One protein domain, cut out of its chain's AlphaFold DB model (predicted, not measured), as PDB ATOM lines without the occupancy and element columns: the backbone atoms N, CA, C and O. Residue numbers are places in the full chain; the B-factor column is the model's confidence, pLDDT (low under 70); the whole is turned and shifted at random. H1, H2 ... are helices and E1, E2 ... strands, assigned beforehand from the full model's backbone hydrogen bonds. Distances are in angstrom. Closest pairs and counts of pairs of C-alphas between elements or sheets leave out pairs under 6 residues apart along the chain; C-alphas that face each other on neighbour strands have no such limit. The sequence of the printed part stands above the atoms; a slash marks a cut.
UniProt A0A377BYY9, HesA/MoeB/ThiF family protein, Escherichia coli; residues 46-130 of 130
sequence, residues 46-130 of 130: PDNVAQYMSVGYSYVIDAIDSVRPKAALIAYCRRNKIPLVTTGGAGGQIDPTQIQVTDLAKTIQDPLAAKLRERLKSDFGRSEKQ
ATOM      1  N   PRO A  46     173.282 182.765 173.734       92.31
ATOM      2  CA  PRO A  46     174.671 183.090 173.406       92.31
ATOM      3  C   PRO A  46     175.626 181.890 173.503       92.31
ATOM      4  O   PRO A  46     176.618 181.858 172.779       92.31
ATOM      5  N   ASP A  47     175.306 180.906 174.345       94.88
ATOM      6  CA  ASP A  47     176.169 179.757 174.619       94.88
ATOM      7  C   ASP A  47     175.996 178.635 173.580       94.88
ATOM      8  O   ASP A  47     176.974 178.008 173.179       94.88
ATOM      9  N   ASN A  48     174.770 178.406 173.089       96.69
ATOM     10  CA  ASN A  48     174.472 177.323 172.136       96.69
ATOM     11  C   ASN A  48     174.408 177.773 170.662       96.69
ATOM     12  O   ASN A  48     174.419 176.930 169.761       96.69
ATOM     13  N   VAL A  49     174.388 179.084 170.375       96.50
ATOM     14  CA  VAL A  49     174.249 179.596 168.997       96.50
ATOM     15  C   VAL A  49     175.346 179.071 168.068       96.50
ATOM     16  O   VAL A  49     175.074 178.750 166.913       96.50
ATOM     17  N   ALA A  50     176.573 178.921 168.573       95.94
ATOM     18  CA  ALA A  50     177.687 178.406 167.786       95.94
ATOM     19  C   ALA A  50     177.466 176.950 167.358       95.94
ATOM     20  O   ALA A  50     177.685 176.609 166.196       95.94
ATOM     21  N   GLN A  51     176.965 176.124 168.277       96.88
ATOM     22  CA  GLN A  51     176.636 174.724 168.025       96.88
ATOM     23  C   GLN A  51     175.503 174.591 167.003       96.88
ATOM     24  O   GLN A  51     175.583 173.766 166.097       96.88
ATOM     25  N   TYR A  52     174.448 175.399 167.111       96.12
ATOM     26  CA  TYR A  52     173.321 175.282 166.183       96.12
ATOM     27  C   TYR A  52     173.617 175.832 164.795       96.12
ATOM     28  O   TYR A  52     173.086 175.318 163.811       96.12
ATOM     29  N   MET A  53     174.472 176.845 164.687       96.06
ATOM     30  CA  MET A  53     174.816 177.459 163.405       96.06
ATOM     31  C   MET A  53     175.973 176.754 162.680       96.06
ATOM     32  O   MET A  53     176.200 177.029 161.501       96.06
ATOM     33  N   SER A  54     176.682 175.816 163.323       93.25
ATOM     34  CA  SER A  54     177.796 175.075 162.705       93.25
ATOM     35  C   SER A  54     177.364 174.067 161.636       93.25
ATOM     36  O   SER A  54     178.212 173.503 160.955       93.25
ATOM     37  N   VAL A  55     176.057 173.844 161.467       93.06
ATOM     38  CA  VAL A  55     175.483 172.944 160.451       93.06
ATOM     39  C   VAL A  55     175.802 173.406 159.022       93.06
ATOM     40  O   VAL A  55     175.808 172.591 158.102       93.06
ATOM     41  N   GLY A  56     176.091 174.697 158.823       93.31
ATOM     42  CA  GLY A  56     176.382 175.253 157.500       93.31
ATOM     43  C   GLY A  56     175.116 175.520 156.688       93.31
ATOM     44  O   GLY A  56     175.017 175.123 155.530       93.31
ATOM     45  N   TYR A  57     174.125 176.174 157.301       96.81
ATOM     46  CA  TYR A  57     172.901 176.565 156.604       96.81
ATOM     47  C   TYR A  57     173.200 177.522 155.448       96.81
ATOM     48  O   TYR A  57     173.920 178.507 155.615       96.81
ATOM     49  N   SER A  58     172.563 177.291 154.300       97.94
ATOM     50  CA  SER A  58     172.597 178.232 153.175       97.94
ATOM     51  C   SER A  58     171.959 179.577 153.529       97.94
ATOM     52  O   SER A  58     172.312 180.603 152.953       97.94
ATOM     53  N   TYR A  59     170.991 179.563 154.450       97.94
ATOM     54  CA  TYR A  59     170.285 180.751 154.905       97.94
ATOM     55  C   TYR A  59     169.670 180.536 156.290       97.94
ATOM     56  O   TYR A  59     169.248 179.426 156.618       97.94
ATOM     57  N   VAL A  60     169.564 181.609 157.070       98.00
ATOM     58  CA  VAL A  60     168.874 181.640 158.365       98.00
ATOM     59  C   VAL A  60     167.715 182.634 158.301       98.00
ATOM     60  O   VAL A  60     167.892 183.788 157.908       98.00
ATOM     61  N   ILE A  61     166.522 182.193 158.695       98.06
ATOM     62  CA  ILE A  61     165.344 183.053 158.843       98.06
ATOM     63  C   ILE A  61     165.085 183.220 160.337       98.06
ATOM     64  O   ILE A  61     164.628 182.296 161.006       98.06
ATOM     65  N   ASP A  62     165.398 184.397 160.862       97.75
ATOM     66  CA  ASP A  62     165.169 184.732 162.261       97.75
ATOM     67  C   ASP A  62     163.755 185.293 162.464       97.75
ATOM     68  O   ASP A  62     163.448 186.424 162.076       97.75
ATOM     69  N   ALA A  63     162.922 184.492 163.131       96.62
ATOM     70  CA  ALA A  63     161.560 184.826 163.538       96.62
ATOM     71  C   ALA A  63     161.378 184.836 165.070       96.62
ATOM     72  O   ALA A  63     160.272 184.629 165.568       96.62
ATOM     73  N   ILE A  64     162.459 185.058 165.828       95.75
ATOM     74  CA  ILE A  64     162.425 185.138 167.293       95.75
ATOM     75  C   ILE A  64     161.793 186.471 167.726       95.75
ATOM     76  O   ILE A  64     162.101 187.522 167.158       95.75
ATOM     77  N   ASP A  65     160.941 186.436 168.752       93.94
ATOM     78  CA  ASP A  65     160.248 187.596 169.334       93.94
ATOM     79  C   ASP A  65     161.018 188.244 170.502       93.94
ATOM     80  O   ASP A  65     160.912 189.443 170.767       93.94
ATOM     81  N   SER A  66     161.835 187.453 171.190       93.81
ATOM     82  CA  SER A  66     162.605 187.862 172.357       93.81
ATOM     83  C   SER A  66     163.935 188.510 171.964       93.81
ATOM     84  O   SER A  66     164.775 187.907 171.303       93.81
ATOM     85  N   VAL A  67     164.182 189.736 172.433       94.50
ATOM     86  CA  VAL A  67     165.328 190.564 171.995       94.50
ATOM     87  C   VAL A  67     166.698 189.927 172.266       94.50
ATOM     88  O   VAL A  67     167.589 190.028 171.428       94.50
ATOM     89  N   ARG A  68     166.899 189.294 173.430       93.31
ATOM     90  CA  ARG A  68     168.202 188.720 173.825       93.31
ATOM     91  C   ARG A  68     168.662 187.577 172.903       93.31
ATOM     92  O   ARG A  68     169.739 187.712 172.324       93.31
ATOM     93  N   PRO A  69     167.883 186.492 172.726       96.38
ATOM     94  CA  PRO A  69     168.266 185.407 171.822       96.38
ATOM     95  C   PRO A  69     168.354 185.874 170.363       96.38
ATOM     96  O   PRO A  69     169.287 185.505 169.652       96.38
ATOM     97  N   LYS A  70     167.457 186.780 169.951       96.81
ATOM     98  CA  LYS A  70     167.475 187.410 168.627       96.81
ATOM     99  C   LYS A  70     168.782 188.164 168.352       96.81
ATOM    100  O   LYS A  70     169.402 187.993 167.305       96.81
ATOM    101  N   ALA A  71     169.246 188.962 169.315       96.25
ATOM    102  CA  ALA A  71     170.509 189.689 169.208       96.25
ATOM    103  C   ALA A  71     171.715 188.741 169.115       96.25
ATOM    104  O   ALA A  71     172.593 188.968 168.285       96.25
ATOM    105  N   ALA A  72     171.736 187.672 169.920       96.12
ATOM    106  CA  ALA A  72     172.806 186.675 169.895       96.12
ATOM    107  C   ALA A  72     172.908 185.974 168.529       96.12
ATOM    108  O   ALA A  72     174.001 185.883 167.967       96.12
ATOM    109  N   LEU A  73     171.768 185.563 167.962       97.12
ATOM    110  CA  LEU A  73     171.696 184.949 166.635       97.12
ATOM    111  C   LEU A  73     172.222 185.891 165.546       97.12
ATOM    112  O   LEU A  73     173.130 185.533 164.797       97.12
ATOM    113  N   ILE A  74     171.698 187.118 165.489       96.56
ATOM    114  CA  ILE A  74     172.091 188.105 164.475       96.56
ATOM    115  C   ILE A  74     173.576 188.452 164.594       96.56
ATOM    116  O   ILE A  74     174.274 188.512 163.580       96.56
ATOM    117  N   ALA A  75     174.081 188.658 165.812       95.88
ATOM    118  CA  ALA A  75     175.491 188.956 166.040       95.88
ATOM    119  C   ALA A  75     176.395 187.804 165.576       95.88
ATOM    120  O   ALA A  75     177.397 188.051 164.897       95.88
ATOM    121  N   TYR A  76     176.027 186.557 165.889       96.25
ATOM    122  CA  TYR A  76     176.780 185.376 165.478       96.25
ATOM    123  C   TYR A  76     176.778 185.197 163.957       96.25
ATOM    124  O   TYR A  76     177.847 185.076 163.352       96.25
ATOM    125  N   CYS A  77     175.604 185.225 163.321       96.62
ATOM    126  CA  CYS A  77     175.481 185.061 161.873       96.62
ATOM    127  C   CYS A  77     176.226 186.167 161.123       96.62
ATOM    128  O   CYS A  77     176.992 185.876 160.206       96.62
ATOM    129  N   ARG A  78     176.094 187.425 161.565       94.56
ATOM    130  CA  ARG A  78     176.800 188.561 160.962       94.56
ATOM    131  C   ARG A  78     178.320 188.433 161.089       94.56
ATOM    132  O   ARG A  78     179.023 188.702 160.120       94.56
ATOM    133  N   ARG A  79     178.840 188.009 162.249       94.88
ATOM    134  CA  ARG A  79     180.288 187.814 162.464       94.88
ATOM    135  C   ARG A  79     180.856 186.686 161.599       94.88
ATOM    136  O   ARG A  79     181.954 186.826 161.075       94.88
ATOM    137  N   ASN A  80     180.099 185.606 161.429       95.69
ATOM    138  CA  ASN A  80     180.518 184.423 160.672       95.69
ATOM    139  C   ASN A  80     180.090 184.452 159.197       95.69
ATOM    140  O   ASN A  80     180.261 183.459 158.496       95.69
ATOM    141  N   LYS A  81     179.544 185.578 158.716       96.00
ATOM    142  CA  LYS A  81     179.069 185.762 157.333       96.00
ATOM    143  C   LYS A  81     178.050 184.699 156.891       96.00
ATOM    144  O   LYS A  81     178.011 184.321 155.724       96.00
ATOM    145  N   ILE A  82     177.216 184.238 157.821       97.06
ATOM    146  CA  ILE A  82     176.104 183.330 157.532       97.06
ATOM    147  C   ILE A  82     174.942 184.179 156.992       97.06
ATOM    148  O   ILE A  82     174.523 185.109 157.690       97.06
ATOM    149  N   PRO A  83     174.416 183.899 155.784       97.56
ATOM    150  CA  PRO A  83     173.293 184.648 155.227       97.56
ATOM    151  C   PRO A  83     172.070 184.593 156.150       97.56
ATOM    152  O   PRO A  83     171.636 183.510 156.547       97.56
ATOM    153  N   LEU A  84     171.521 185.758 156.500       97.75
ATOM    154  CA  LEU A  84     170.413 185.871 157.445       97.75
ATOM    155  C   LEU A  84     169.422 186.959 157.025       97.75
ATOM    156  O   LEU A  84     169.819 188.061 156.645       97.75
ATOM    157  N   VAL A  85     168.133 186.666 157.202       98.00
ATOM    158  CA  VAL A  85     167.046 187.651 157.241       98.00
ATOM    159  C   VAL A  85     166.403 187.609 158.623       98.00
ATOM    160  O   VAL A  85     166.162 186.534 159.165       98.00
ATOM    161  N   THR A  86     166.129 188.774 159.203       97.31
ATOM    162  CA  THR A  86     165.411 188.895 160.477       97.31
ATOM    163  C   THR A  86     164.065 189.552 160.253       97.31
ATOM    164  O   THR A  86     163.946 190.490 159.464       97.31
ATOM    165  N   THR A  87     163.061 189.112 160.999       96.94
ATOM    166  CA  THR A  87     161.774 189.798 161.077       96.94
ATOM    167  C   THR A  87     161.746 190.798 162.228       96.94
ATOM    168  O   THR A  87     162.414 190.633 163.256       96.94
ATOM    169  N   GLY A  88     160.991 191.868 162.007       94.25
ATOM    170  CA  GLY A  88     160.636 192.861 163.007       94.25
ATOM    171  C   GLY A  88     159.415 192.463 163.837       94.25
ATOM    172  O   GLY A  88     158.948 191.322 163.790       94.25
ATOM    173  N   GLY A  89     158.871 193.416 164.590       93.38
ATOM    174  CA  GLY A  89     157.601 193.234 165.287       93.38
ATOM    175  C   GLY A  89     156.419 193.251 164.313       93.38
ATOM    176  O   GLY A  89     156.144 194.276 163.701       93.38
ATOM    177  N   ALA A  90     155.691 192.139 164.191       93.25
ATOM    178  CA  ALA A  90     154.498 192.049 163.334       93.25
ATOM    179  C   ALA A  90     153.173 192.332 164.074       93.25
ATOM    180  O   ALA A  90     152.117 192.441 163.455       93.25
ATOM    181  N   GLY A  91     153.204 192.419 165.409       91.62
ATOM    182  CA  GLY A  91     152.009 192.642 166.224       91.62
ATOM    183  C   GLY A  91     151.446 194.057 166.076       91.62
ATOM    184  O   GLY A  91     152.200 195.021 165.982       91.62
ATOM    185  N   GLY A  92     150.116 194.184 166.092       91.19
ATOM    186  CA  GLY A  92     149.425 195.481 166.045       91.19
ATOM    187  C   GLY A  92     149.387 196.150 164.666       91.19
ATOM    188  O   GLY A  92     148.886 197.263 164.562       91.19
ATOM    189  N   GLN A  93     149.882 195.480 163.623       93.00
ATOM    190  CA  GLN A  93     149.824 195.944 162.236       93.00
ATOM    191  C   GLN A  93     148.667 195.262 161.500       93.00
ATOM    192  O   GLN A  93     148.428 194.069 161.690       93.00
ATOM    193  N   ILE A  94     147.948 196.014 160.665       95.06
ATOM    194  CA  ILE A  94     146.741 195.530 159.967       95.06
ATOM    195  C   ILE A  94     146.866 195.529 158.442       95.06
ATOM    196  O   ILE A  94     146.111 194.832 157.773       95.06
ATOM    197  N   ASP A  95     147.803 196.303 157.895       94.44
ATOM    198  CA  ASP A  95     147.956 196.488 156.456       94.44
ATOM    199  C   ASP A  95     149.189 195.726 155.937       94.44
ATOM    200  O   ASP A  95     150.322 196.169 156.150       94.44
ATOM    201  N   PRO A  96     149.008 194.581 155.253       94.31
ATOM    202  CA  PRO A  96     150.120 193.795 154.727       94.31
ATOM    203  C   PRO A  96     150.832 194.470 153.544       94.31
ATOM    204  O   PRO A  96     151.944 194.066 153.210       94.31
ATOM    205  N   THR A  97     150.239 195.492 152.911       96.50
ATOM    206  CA  THR A  97     150.837 196.164 151.740       96.50
ATOM    207  C   THR A  97     152.027 197.057 152.102       96.50
ATOM    208  O   THR A  97     152.806 197.425 151.229       96.50
ATOM    209  N   GLN A  98     152.209 197.355 153.392       94.62
ATOM    210  CA  GLN A  98     153.305 198.182 153.907       94.62
ATOM    211  C   GLN A  98     154.539 197.370 154.335       94.62
ATOM    212  O   GLN A  98     155.538 197.938 154.785       94.62
ATOM    213  N   ILE A  99     154.497 196.039 154.213       95.62
ATOM    214  CA  ILE A  99     155.632 195.176 154.546       95.62
ATOM    215  C   ILE A  99     156.744 195.387 153.515       95.62
ATOM    216  O   ILE A  99     156.537 195.259 152.311       95.62
ATOM    217  N   GLN A 100     157.949 195.666 154.003       95.75
ATOM    218  CA  GLN A 100     159.122 195.920 153.172       95.75
ATOM    219  C   GLN A 100     160.389 195.355 153.813       95.75
ATOM    220  O   GLN A 100     160.472 195.189 155.031       95.75
ATOM    221  N   VAL A 101     161.394 195.090 152.980       96.88
ATOM    222  CA  VAL A 101     162.714 194.628 153.416       96.88
ATOM    223  C   VAL A 101     163.681 195.802 153.372       96.88
ATOM    224  O   VAL A 101     163.814 196.480 152.357       96.88
ATOM    225  N   THR A 102     164.366 196.048 154.483       96.19
ATOM    226  CA  THR A 102     165.385 197.093 154.595       96.19
ATOM    227  C   THR A 102     166.456 196.672 155.594       96.19
ATOM    228  O   THR A 102     166.296 195.692 156.322       96.19
ATOM    229  N   ASP A 103     167.557 197.414 155.626       94.75
ATOM    230  CA  ASP A 103     168.593 197.219 156.633       94.75
ATOM    231  C   ASP A 103     168.030 197.466 158.043       94.75
ATOM    232  O   ASP A 103     167.262 198.407 158.262       94.75
ATOM    233  N   LEU A 104     168.448 196.654 159.018       93.00
ATOM    234  CA  LEU A 104     167.953 196.740 160.395       93.00
ATOM    235  C   LEU A 104     168.162 198.137 161.011       93.00
ATOM    236  O   LEU A 104     167.348 198.582 161.827       93.00
ATOM    237  N   ALA A 105     169.216 198.861 160.618       92.06
ATOM    238  CA  ALA A 105     169.481 200.226 161.071       92.06
ATOM    239  C   ALA A 105     168.464 201.251 160.544       92.06
ATOM    240  O   ALA A 105     168.327 202.318 161.141       92.06
ATOM    241  N   LYS A 106     167.760 200.937 159.451       94.25
ATOM    242  CA  LYS A 106     166.834 201.835 158.746       94.25
ATOM    243  C   LYS A 106     165.358 201.542 159.030       94.25
ATOM    244  O   LYS A 106     164.504 202.234 158.483       94.25
ATOM    245  N   THR A 107     165.035 200.540 159.848       93.94
ATOM    246  CA  THR A 107     163.631 200.233 160.158       93.94
ATOM    247  C   THR A 107     162.993 201.339 161.001       93.94
ATOM    248  O   THR A 107     163.601 201.877 161.934       93.94
ATOM    249  N   ILE A 108     161.738 201.647 160.677       92.19
ATOM    250  CA  ILE A 108     160.902 202.665 161.320       92.19
ATOM    251  C   ILE A 108     159.618 202.017 161.844       92.19
ATOM    252  O   ILE A 108     159.230 200.963 161.353       92.19
ATOM    253  N   GLN A 109     158.965 202.644 162.829       91.62
ATOM    254  CA  GLN A 109     157.699 202.162 163.415       91.62
ATOM    255  C   GLN A 109     157.750 200.718 163.953       91.62
ATOM    256  O   GLN A 109     156.736 200.032 164.029       91.62
ATOM    257  N   ASP A 110     158.935 200.269 164.375       93.56
ATOM    258  CA  ASP A 110     159.149 198.929 164.920       93.56
ATOM    259  C   ASP A 110     159.880 198.996 166.277       93.56
ATOM    260  O   ASP A 110     161.111 199.145 166.329       93.56
ATOM    261  N   PRO A 111     159.138 198.885 167.396       93.88
ATOM    262  CA  PRO A 111     159.714 198.878 168.738       93.88
ATOM    263  C   PRO A 111     160.640 197.685 169.015       93.88
ATOM    264  O   PRO A 111     161.583 197.818 169.800       93.88
ATOM    265  N   LEU A 112     160.391 196.523 168.396       93.44
ATOM    266  CA  LEU A 112     161.237 195.341 168.568       93.44
ATOM    267  C   LEU A 112     162.590 195.578 167.901       93.44
ATOM    268  O   LEU A 112     163.629 195.384 168.534       93.44
ATOM    269  N   ALA A 113     162.580 196.067 166.661       93.62
ATOM    270  CA  ALA A 113     163.800 196.407 165.942       93.62
ATOM    271  C   ALA A 113     164.587 197.528 166.640       93.62
ATOM    272  O   ALA A 113     165.813 197.459 166.710       93.62
ATOM    273  N   ALA A 114     163.910 198.529 167.215       94.25
ATOM    274  CA  ALA A 114     164.567 199.583 167.989       94.25
ATOM    275  C   ALA A 114     165.337 199.022 169.198       94.25
ATOM    276  O   ALA A 114     166.545 199.246 169.314       94.25
ATOM    277  N   LYS A 115     164.675 198.213 170.036       94.94
ATOM    278  CA  LYS A 115     165.307 197.550 171.193       94.94
ATOM    279  C   LYS A 115     166.425 196.597 170.775       94.94
ATOM    280  O   LYS A 115     167.444 196.490 171.455       94.94
ATOM    281  N   LEU A 116     166.248 195.905 169.653       94.88
ATOM    282  CA  LEU A 116     167.253 195.011 169.091       94.88
ATOM    283  C   LEU A 116     168.518 195.769 168.682       94.88
ATOM    284  O   LEU A 116     169.614 195.325 169.009       94.88
ATOM    285  N   ARG A 117     168.394 196.928 168.025       94.25
ATOM    286  CA  ARG A 117     169.550 197.772 167.684       94.25
ATOM    287  C   ARG A 117     170.308 198.243 168.917       94.25
ATOM    288  O   ARG A 117     171.538 198.210 168.919       94.25
ATOM    289  N   GLU A 118     169.590 198.679 169.949       93.94
ATOM    290  CA  GLU A 118     170.195 199.087 171.220       93.94
ATOM    291  C   GLU A 118     170.960 197.927 171.862       93.94
ATOM    292  O   GLU A 118     172.123 198.091 172.224       93.94
ATOM    293  N   ARG A 119     170.345 196.740 171.907       93.69
ATOM    294  CA  ARG A 119     170.945 195.522 172.463       93.69
ATOM    295  C   ARG A 119     172.167 195.046 171.677       93.69
ATOM    296  O   ARG A 119     173.181 194.693 172.270       93.69
ATOM    297  N   LEU A 120     172.093 195.048 170.347       93.38
ATOM    298  CA  LEU A 120     173.226 194.711 169.480       93.38
ATOM    299  C   LEU A 120     174.401 195.663 169.719       93.38
ATOM    300  O   LEU A 120     175.551 195.230 169.755       93.38
ATOM    301  N   LYS A 121     174.118 196.953 169.926       91.94
ATOM    302  CA  LYS A 121     175.141 197.951 170.241       91.94
ATOM    303  C   LYS A 121     175.748 197.737 171.632       91.94
ATOM    304  O   LYS A 121     176.963 197.862 171.749       91.94
ATOM    305  N   SER A 122     174.933 197.461 172.654       91.56
ATOM    306  CA  SER A 122     175.401 197.334 174.041       91.56
ATOM    307  C   SER A 122     176.188 196.051 174.292       91.56
ATOM    308  O   SER A 122     177.247 196.110 174.906       91.56
ATOM    309  N   ASP A 123     175.693 194.913 173.807       88.19
ATOM    310  CA  ASP A 123     176.186 193.598 174.237       88.19
ATOM    311  C   ASP A 123     177.207 193.008 173.253       88.19
ATOM    312  O   ASP A 123     178.060 192.218 173.646       88.19
ATOM    313  N   PHE A 124     177.145 193.396 171.975       85.94
ATOM    314  CA  PHE A 124     177.968 192.796 170.916       85.94
ATOM    315  C   PHE A 124     178.891 193.793 170.202       85.94
ATOM    316  O   PHE A 124     179.732 193.377 169.401       85.94
ATOM    317  N   GLY A 125     178.770 195.089 170.515       74.62
ATOM    318  CA  GLY A 125     179.532 196.172 169.895       74.62
ATOM    319  C   GLY A 125     179.172 196.401 168.419       74.62
ATOM    320  O   GLY A 125     178.694 195.519 167.704       74.62
ATOM    321  N   ARG A 126     179.410 197.617 167.908       54.28
ATOM    322  CA  ARG A 126     179.381 197.854 166.454       54.28
ATOM    323  C   ARG A 126     180.563 197.108 165.831       54.28
ATOM    324  O   ARG A 126     181.668 197.634 165.842       54.28
ATOM    325  N   SER A 127     180.350 195.927 165.252       45.38
ATOM    326  CA  SER A 127     181.296 195.439 164.244       45.38
ATOM    327  C   SER A 127     181.240 196.373 163.035       45.38
ATOM    328  O   SER A 127     180.165 196.832 162.637       45.38
ATOM    329  N   GLU A 128     182.422 196.744 162.568       39.66
ATOM    330  CA  GLU A 128     182.707 197.906 161.738       39.66
ATOM    331  C   GLU A 128     182.044 197.856 160.358       39.66
ATOM    332  O   GLU A 128     181.575 196.819 159.888       39.66
ATOM    333  N   LYS A 129     181.966 199.041 159.749       33.97
ATOM    334  CA  LYS A 129     181.542 199.248 158.367       33.97
ATOM    335  C   LYS A 129     182.379 198.363 157.435       33.97
ATOM    336  O   LYS A 129     183.603 198.380 157.528       33.97
ATOM    337  N   GLN A 130     181.717 197.676 156.515       33.88
ATOM    338  CA  GLN A 130     182.270 197.375 155.198       33.88
ATOM    339  C   GLN A 130     181.416 198.113 154.182       33.88
ATOM    340  O   GLN A 130     180.175 198.083 154.357       33.88
TER     341      GLN A 130
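This is residues 46 to 130 of the 130 residues of the protein "HesA/MoeB/ThiF family protein" of Escherichia coli (UniProt A0A377BYY9). Helix H2 packs on a tiny parallel sheet of two strands, E1 and E2, with short H1 on one side of H2 and H3 crossing it steeply on the other. A long loop follows E2, and its residues 92 to 98 stick out. The printed part has 85 residues, in the order H1, E1, H2, E2, H3, mostly helix, with under half in named elements. It is compact, with radius of gyration of the C-alphas 13.3 A and spans of 37 by 26 by 26 A.

E1 is residues 60 to 62 and E2 84 to 86. H2, residues 67 to 79, measures 18.0 A. H1, residues 49 to 53, begins at C-alpha (174.249, 179.596, 168.997). H3, residues 111 to 124, measures 19.4 A and ends at C-alpha (177.968, 192.796, 170.916).

E1 and E2 are parallel at 13 degrees; N 62 and O 85 are within hydrogen-bond range, 2.8 A. E1, H2, E2 form a strand-helix-strand unit, two parallel neighbour strands with a helix between, its crossover right-handed. The closest C-alphas of H2 and E2, Cys 77 and Leu 84, are 6.8 A apart. H2 touches H3, closest C-alphas Val 67 and Leu 116, 5.6 A, at a steep tilt of 59 degrees. H2 touches H1 with residues 72 to 77 alone, closest C-alphas Leu 73 and Val 49, 6.4 A. In H1, H2 and H3 every O i to N i+4 pair is within hydrogen-bond range.

The printed part has no cut. The E2 to H3 link, 24 residues, is long. The C-alphas farthest apart, Asp 47 and Thr 97, are 37.9 A apart. Residues 126 to 130 have pLDDT under 70.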